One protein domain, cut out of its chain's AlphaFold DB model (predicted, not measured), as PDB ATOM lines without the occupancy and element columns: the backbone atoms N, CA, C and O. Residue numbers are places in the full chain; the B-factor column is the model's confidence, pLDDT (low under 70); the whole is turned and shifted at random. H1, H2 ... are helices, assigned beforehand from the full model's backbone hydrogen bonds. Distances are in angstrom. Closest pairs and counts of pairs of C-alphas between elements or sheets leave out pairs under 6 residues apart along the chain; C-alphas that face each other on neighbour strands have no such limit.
ATOM      1  N   ARG A   5      49.815 -16.728 172.054       92.06
ATOM      2  CA  ARG A   5      50.847 -16.677 170.996       92.06
ATOM      3  C   ARG A   5      51.275 -15.256 170.601       92.06
ATOM      4  O   ARG A   5      52.243 -15.106 169.869       92.06
ATOM      5  N   HIS A   6      50.495 -14.243 170.985       94.31
ATOM      6  CA  HIS A   6      50.800 -12.835 170.734       94.31
ATOM      7  C   HIS A   6      51.613 -12.198 171.875       94.31
ATOM      8  O   HIS A   6      51.973 -11.031 171.764       94.31
ATOM      9  N   LEU A   7      51.879 -12.929 172.964       93.19
ATOM     10  CA  LEU A   7      52.713 -12.463 174.068       93.19
ATOM     11  C   LEU A   7      54.185 -12.809 173.820       93.19
ATOM     12  O   LEU A   7      54.491 -13.853 173.247       93.19
ATOM     13  N   ASN A   8      55.088 -11.948 174.297       96.62
ATOM     14  CA  ASN A   8      56.529 -12.220 174.274       96.62
ATOM     15  C   ASN A   8      56.952 -13.238 175.351       96.62
ATOM     16  O   ASN A   8      57.961 -13.910 175.169       96.62
ATOM     17  N   ASP A   9      56.197 -13.339 176.450       94.94
ATOM     18  CA  ASP A   9      56.392 -14.288 177.557       94.94
ATOM     19  C   ASP A   9      55.076 -14.450 178.354       94.94
ATOM     20  O   ASP A   9      54.101 -13.748 178.062       94.94
ATOM     21  N   ASP A  10      55.015 -15.354 179.338       91.31
ATOM     22  CA  ASP A  10      53.847 -15.560 180.208       91.31
ATOM     23  C   ASP A  10      53.845 -14.596 181.415       91.31
ATOM     24  O   ASP A  10      54.633 -14.778 182.345       91.31
ATOM     25  N   PRO A  11      52.949 -13.587 181.467       94.06
ATOM     26  CA  PRO A  11      52.870 -12.664 182.597       94.06
ATOM     27  C   PRO A  11      52.068 -13.231 183.776       94.06
ATOM     28  O   PRO A  11      52.005 -12.588 184.823       94.06
ATOM     29  N   LEU A  12      51.405 -14.388 183.624       91.62
ATOM     30  CA  LEU A  12      50.505 -14.909 184.656       91.62
ATOM     31  C   LEU A  12      51.191 -15.134 186.009       91.62
ATOM     32  O   LEU A  12      50.574 -14.768 187.005       91.62
ATOM     33  N   PRO A  13      52.430 -15.658 186.104       92.69
ATOM     34  CA  PRO A  13      53.106 -15.792 187.392       92.69
ATOM     35  C   PRO A  13      53.237 -14.461 188.141       92.69
ATOM     36  O   PRO A  13      52.968 -14.427 189.336       92.69
ATOM     37  N   TRP A  14      53.564 -13.375 187.429       94.75
ATOM     38  CA  TRP A  14      53.694 -12.029 187.996       94.75
ATOM     39  C   TRP A  14      52.339 -11.456 188.431       94.75
ATOM     40  O   TRP A  14      52.180 -10.988 189.555       94.75
ATOM     41  N   LEU A  15      51.316 -11.565 187.578       93.88
ATOM     42  CA  LEU A  15      49.960 -11.099 187.899       93.88
ATOM     43  C   LEU A  15      49.327 -11.869 189.071       93.88
ATOM     44  O   LEU A  15      48.498 -11.328 189.802       93.88
ATOM     45  N   LEU A  16      49.720 -13.132 189.251       92.50
ATOM     46  CA  LEU A  16      49.256 -14.008 190.321       92.50
ATOM     47  C   LEU A  16      50.119 -13.914 191.589       92.50
ATOM     48  O   LEU A  16      49.875 -14.671 192.525       92.50
ATOM     49  N   GLU A  17      51.091 -13.009 191.693       91.94
ATOM     50  CA  GLU A  17      51.835 -12.835 192.943       91.94
ATOM     51  C   GLU A  17      50.894 -12.526 194.123       91.94
ATOM     52  O   GLU A  17      49.863 -11.863 193.989       91.94
ATOM     53  N   SER A  18      51.213 -13.054 195.305       86.69
ATOM     54  CA  SER A  18      50.438 -12.771 196.520       86.69
ATOM     55  C   SER A  18      50.962 -11.508 197.195       86.69
ATOM     56  O   SER A  18      52.168 -11.299 197.272       86.69
ATOM     57  N   GLY A  19      50.064 -10.688 197.733       86.25
ATOM     58  CA  GLY A  19      50.431  -9.491 198.484       86.25
ATOM     59  C   GLY A  19      49.250  -8.534 198.637       86.25
ATOM     60  O   GLY A  19      48.350  -8.549 197.793       86.25
ATOM     61  N   PRO A  20      49.235  -7.697 199.690       81.56
ATOM     62  CA  PRO A  20      48.120  -6.787 199.958       81.56
ATOM     63  C   PRO A  20      47.882  -5.801 198.805       81.56
ATOM     64  O   PRO A  20      46.732  -5.556 198.444       81.56
ATOM     65  N   ASP A  21      48.955  -5.323 198.168       86.75
ATOM     66  CA  ASP A  21      48.887  -4.374 197.050       86.75
ATOM     67  C   ASP A  21      48.509  -5.035 195.710       86.75
ATOM     68  O   ASP A  21      48.083  -4.346 194.784       86.75
ATOM     69  N   ASN A  22      48.621  -6.368 195.601       90.81
ATOM     70  CA  ASN A  22      48.328  -7.125 194.375       90.81
ATOM     71  C   ASN A  22      47.014  -7.925 194.445       90.81
ATOM     72  O   ASN A  22      46.603  -8.530 193.457       90.81
ATOM     73  N   SER A  23      46.326  -7.929 195.592       89.12
ATOM     74  CA  SER A  23      45.099  -8.708 195.830       89.12
ATOM     75  C   SER A  23      44.034  -8.488 194.744       89.12
ATOM     76  O   SER A  23      43.485  -9.452 194.208       89.12
ATOM     77  N   GLY A  24      43.802  -7.228 194.354       89.94
ATOM     78  CA  GLY A  24      42.856  -6.864 193.297       89.94
ATOM     79  C   GLY A  24      43.265  -7.380 191.916       89.94
ATOM     80  O   GLY A  24      42.450  -7.978 191.218       89.94
ATOM     81  N   VAL A  25      44.537  -7.211 191.541       92.69
ATOM     82  CA  VAL A  25      45.075  -7.694 190.257       92.69
ATOM     83  C   VAL A  25      45.008  -9.216 190.189       92.69
ATOM     84  O   VAL A  25      44.568  -9.757 189.174       92.69
ATOM     85  N   ARG A  26      45.366  -9.916 191.271       91.56
ATOM     86  CA  ARG A  26      45.271 -11.376 191.359       91.56
ATOM     87  C   ARG A  26      43.824 -11.853 191.217       91.56
ATOM     88  O   ARG A  26      43.577 -12.782 190.451       91.56
ATOM     89  N   TYR A  27      42.868 -11.213 191.895       90.62
ATOM     90  CA  TYR A  27      41.443 -11.544 191.772       90.62
ATOM     91  C   TYR A  27      40.920 -11.349 190.341       90.62
ATOM     92  O   TYR A  27      40.327 -12.275 189.780       90.62
ATOM     93  N   SER A  28      41.184 -10.196 189.716       91.38
ATOM     94  CA  SER A  28      40.782  -9.943 188.324       91.38
ATOM     95  C   SER A  28      41.446 -10.924 187.363       91.38
ATOM     96  O   SER A  28      40.787 -11.491 186.499       91.38
ATOM     97  N   THR A  29      42.735 -11.207 187.560       91.88
ATOM     98  CA  THR A  29      43.481 -12.178 186.748       91.88
ATOM     99  C   THR A  29      42.827 -13.551 186.797       91.88
ATOM    100  O   THR A  29      42.642 -14.150 185.746       91.88
ATOM    101  N   LEU A  30      42.448 -14.037 187.984       89.38
ATOM    102  CA  LEU A  30      41.784 -15.334 188.159       89.38
ATOM    103  C   LEU A  30      40.347 -15.363 187.620       89.38
ATOM    104  O   LEU A  30      39.879 -16.437 187.252       89.38
ATOM    105  N   THR A  31      39.669 -14.214 187.563       88.31
ATOM    106  CA  THR A  31      38.286 -14.094 187.069       88.31
ATOM    107  C   THR A  31      38.223 -13.981 185.543       88.31
ATOM    108  O   THR A  31      37.346 -14.572 184.917       88.31
ATOM    109  N   ASP A  32      39.155 -13.238 184.942       88.88
ATOM    110  CA  ASP A  32      39.031 -12.776 183.555       88.88
ATOM    111  C   ASP A  32      39.865 -13.588 182.551       88.88
ATOM    112  O   ASP A  32      39.522 -13.641 181.369       88.88
ATOM    113  N   LEU A  33      40.992 -14.175 182.978       85.31
ATOM    114  CA  LEU A  33      41.979 -14.749 182.052       85.31
ATOM    115  C   LEU A  33      41.969 -16.280 181.958       85.31
ATOM    116  O   LEU A  33      42.017 -16.782 180.833       85.31
ATOM    117  N   PRO A  34      41.976 -17.062 183.051       73.31
ATOM    118  CA  PRO A  34      41.931 -18.511 182.958       73.31
ATOM    119  C   PRO A  34      40.479 -19.014 182.942       73.31
ATOM    120  O   PRO A  34      39.653 -18.585 183.740       73.31
ATOM    121  N   GLU A  35      40.170 -19.990 182.083       70.06
ATOM    122  CA  GLU A  35      38.923 -20.764 182.185       70.06
ATOM    123  C   GLU A  35      39.046 -21.725 183.375       70.06
ATOM    124  O   GLU A  35      39.410 -22.892 183.224       70.06
ATOM    125  N   ARG A  36      38.843 -21.196 184.583       67.44
ATOM    126  CA  ARG A  36      38.798 -21.968 185.826       67.44
ATOM    127  C   ARG A  36      37.351 -22.119 186.298       67.44
ATOM    128  O   ARG A  36      36.538 -21.224 186.063       67.44
ATOM    129  N   PRO A  37      37.010 -23.237 186.956       70.75
ATOM    130  CA  PRO A  37      35.732 -23.378 187.644       70.75
ATOM    131  C   PRO A  37      35.523 -22.264 188.683       70.75
ATOM    132  O   PRO A  37      36.474 -21.813 189.316       70.75
ATOM    133  N   ALA A  38      34.277 -21.827 188.886       65.75
ATOM    134  CA  ALA A  38      33.950 -20.762 189.843       65.75
ATOM    135  C   ALA A  38      34.230 -21.143 191.315       65.75
ATOM    136  O   ALA A  38      34.302 -20.267 192.176       65.75
ATOM    137  N   ASP A  39      34.378 -22.437 191.601       74.06
ATOM    138  CA  ASP A  39      34.736 -23.019 192.895       74.06
ATOM    139  C   ASP A  39      36.242 -23.312 193.036       74.06
ATOM    140  O   ASP A  39      36.657 -23.963 193.997       74.06
ATOM    141  N   ASP A  40      37.077 -22.810 192.118       85.69
ATOM    142  CA  ASP A  40      38.534 -22.874 192.238       85.69
ATOM    143  C   ASP A  40      38.987 -22.238 193.567       85.69
ATOM    144  O   ASP A  40      38.688 -21.081 193.880       85.69
ATOM    145  N   ALA A  41      39.717 -23.017 194.370       86.88
ATOM    146  CA  ALA A  41      40.133 -22.615 195.709       86.88
ATOM    147  C   ALA A  41      41.004 -21.344 195.708       86.88
ATOM    148  O   ALA A  41      40.938 -20.561 196.658       86.88
ATOM    149  N   GLU A  42      41.788 -21.097 194.651       85.69
ATOM    150  CA  GLU A  42      42.582 -19.874 194.529       85.69
ATOM    151  C   GLU A  42      41.706 -18.654 194.248       85.69
ATOM    152  O   GLU A  42      42.002 -17.576 194.765       85.69
ATOM    153  N   LEU A  43      40.630 -18.810 193.470       87.12
ATOM    154  CA  LEU A  43      39.662 -17.740 193.222       87.12
ATOM    155  C   LEU A  43      38.896 -17.389 194.503       87.12
ATOM    156  O   LEU A  43      38.750 -16.209 194.827       87.12
ATOM    157  N   VAL A  44      38.462 -18.397 195.267       88.31
ATOM    158  CA  VAL A  44      37.809 -18.187 196.571       88.31
ATOM    159  C   VAL A  44      38.746 -17.456 197.535       88.31
ATOM    160  O   VAL A  44      38.339 -16.465 198.147       88.31
ATOM    161  N   ALA A  45      40.008 -17.882 197.629       89.25
ATOM    162  CA  ALA A  45      41.006 -17.230 198.473       89.25
ATOM    163  C   ALA A  45      41.319 -15.797 198.008       89.25
ATOM    164  O   ALA A  45      41.396 -14.888 198.830       89.25
ATOM    165  N   ALA A  46      41.451 -15.558 196.698       88.88
ATOM    166  CA  ALA A  46      41.675 -14.217 196.157       88.88
ATOM    167  C   ALA A  46      40.486 -13.286 196.438       88.88
ATOM    168  O   ALA A  46      40.685 -12.123 196.788       88.88
ATOM    169  N   ARG A  47      39.256 -13.806 196.356       89.06
ATOM    170  CA  ARG A  47      38.045 -13.065 196.719       89.06
ATOM    171  C   ARG A  47      38.027 -12.687 198.201       89.06
ATOM    172  O   ARG A  47      37.627 -11.579 198.530       89.06
ATOM    173  N   GLN A  48      38.449 -13.578 199.094       90.12
ATOM    174  CA  GLN A  48      38.580 -13.253 200.519       90.12
ATOM    175  C   GLN A  48      39.682 -12.211 200.750       90.12
ATOM    176  O   GLN A  48      39.453 -11.221 201.438       90.12
ATOM    177  N   ALA A  49      40.833 -12.370 200.094       90.62
ATOM    178  CA  ALA A  49      41.971 -11.470 200.245       90.62
ATOM    179  C   ALA A  49      41.652 -10.024 199.837       90.62
ATOM    180  O   ALA A  49      42.085  -9.101 200.529       90.62
ATOM    181  N   ILE A  50      40.881  -9.804 198.761       92.44
ATOM    182  CA  ILE A  50      40.447  -8.443 198.408       92.44
ATOM    183  C   ILE A  50      39.528  -7.852 199.476       92.44
ATOM    184  O   ILE A  50      39.599  -6.664 199.723       92.44
ATOM    185  N   MET A  51      38.706  -8.642 200.171       92.12
ATOM    186  CA  MET A  51      37.833  -8.099 201.221       92.12
ATOM    187  C   MET A  51      38.598  -7.677 202.481       92.12
ATOM    188  O   MET A  51      38.079  -6.884 203.262       92.12
ATOM    189  N   GLU A  52      39.812  -8.191 202.684       90.56
ATOM    190  CA  GLU A  52      40.622  -7.949 203.885       90.56
ATOM    191  C   GLU A  52      41.789  -6.984 203.645       90.56
ATOM    192  O   GLU A  52      42.261  -6.332 204.577       90.56
ATOM    193  N   THR A  53      42.276  -6.882 202.407       87.75
ATOM    194  CA  THR A  53      43.512  -6.164 202.073       87.75
ATOM    195  C   THR A  53      43.378  -5.318 200.809       87.75
ATOM    196  O   THR A  53      42.423  -5.437 200.043       87.75
ATOM    197  N   GLY A  54      44.356  -4.441 200.578       83.19
ATOM    198  CA  GLY A  54      44.345  -3.544 199.428       83.19
ATOM    199  C   GLY A  54      43.273  -2.448 199.548       83.19
ATOM    200  O   GLY A  54      42.937  -2.024 200.656       83.19
TER     201      GLY A  54
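This is residues 5 to 54 of the 177 residues of an uncharacterized protein of Chloroflexi bacterium (UniProt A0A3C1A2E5). The longest helix, H3, and H2 form a helical hairpin, its two helices crossing at a moderate angle; the short helix H1 packs on H2, away from H3, and residues 5 to 11 stick out from there as a free tail. The printed part has 50 residues with three named helices, in the order H1, H2, H3, and no named strand; its class is all helix. It is only just compact, close to loose, with a radius of gyration of the C-alphas of 11.2 A. The outline is flat, spanning 35 by 24 by 12 A.

Find C-alpha 41 at (40.133, -22.615, 195.709); from there H3, residues 41 to 52, runs 16.8 A to C-alpha 52 at (40.622, -7.949, 203.885). Go back to C-alpha 23 at (45.099, -8.708, 195.830), where H2, residues 23 to 32, begins its 14.3 A. H1 is residues 12 to 15, 5.0 A long.

Look first at Tyr 27 and Ala 46, whose C-alphas, 5.1 A apart, are the closest of H2 and H3. These two helices touch and run opposite ways at a steep tilt of 40 degrees, as a hairpin. H1 touches H2, and their closest C-alphas, those of Leu 15 and Arg 26, are 5.8 A apart. H1 and H3 are apart. In the backbone, every O i to N i+4 pair of H2 is within hydrogen-bond range, and 7 of 8 in H3; H1 is too short for such a pair.

The two C-alphas farthest apart, those of Arg 5 and Glu 52, are 35.5 A from each other. Residues 5 to 11 stand free. The printed part has no cut, and both links between helices are short. The mean pLDDT of the printed part is 87.7; look at residues 36 and 38, between H2 and H3, for the two values under 70.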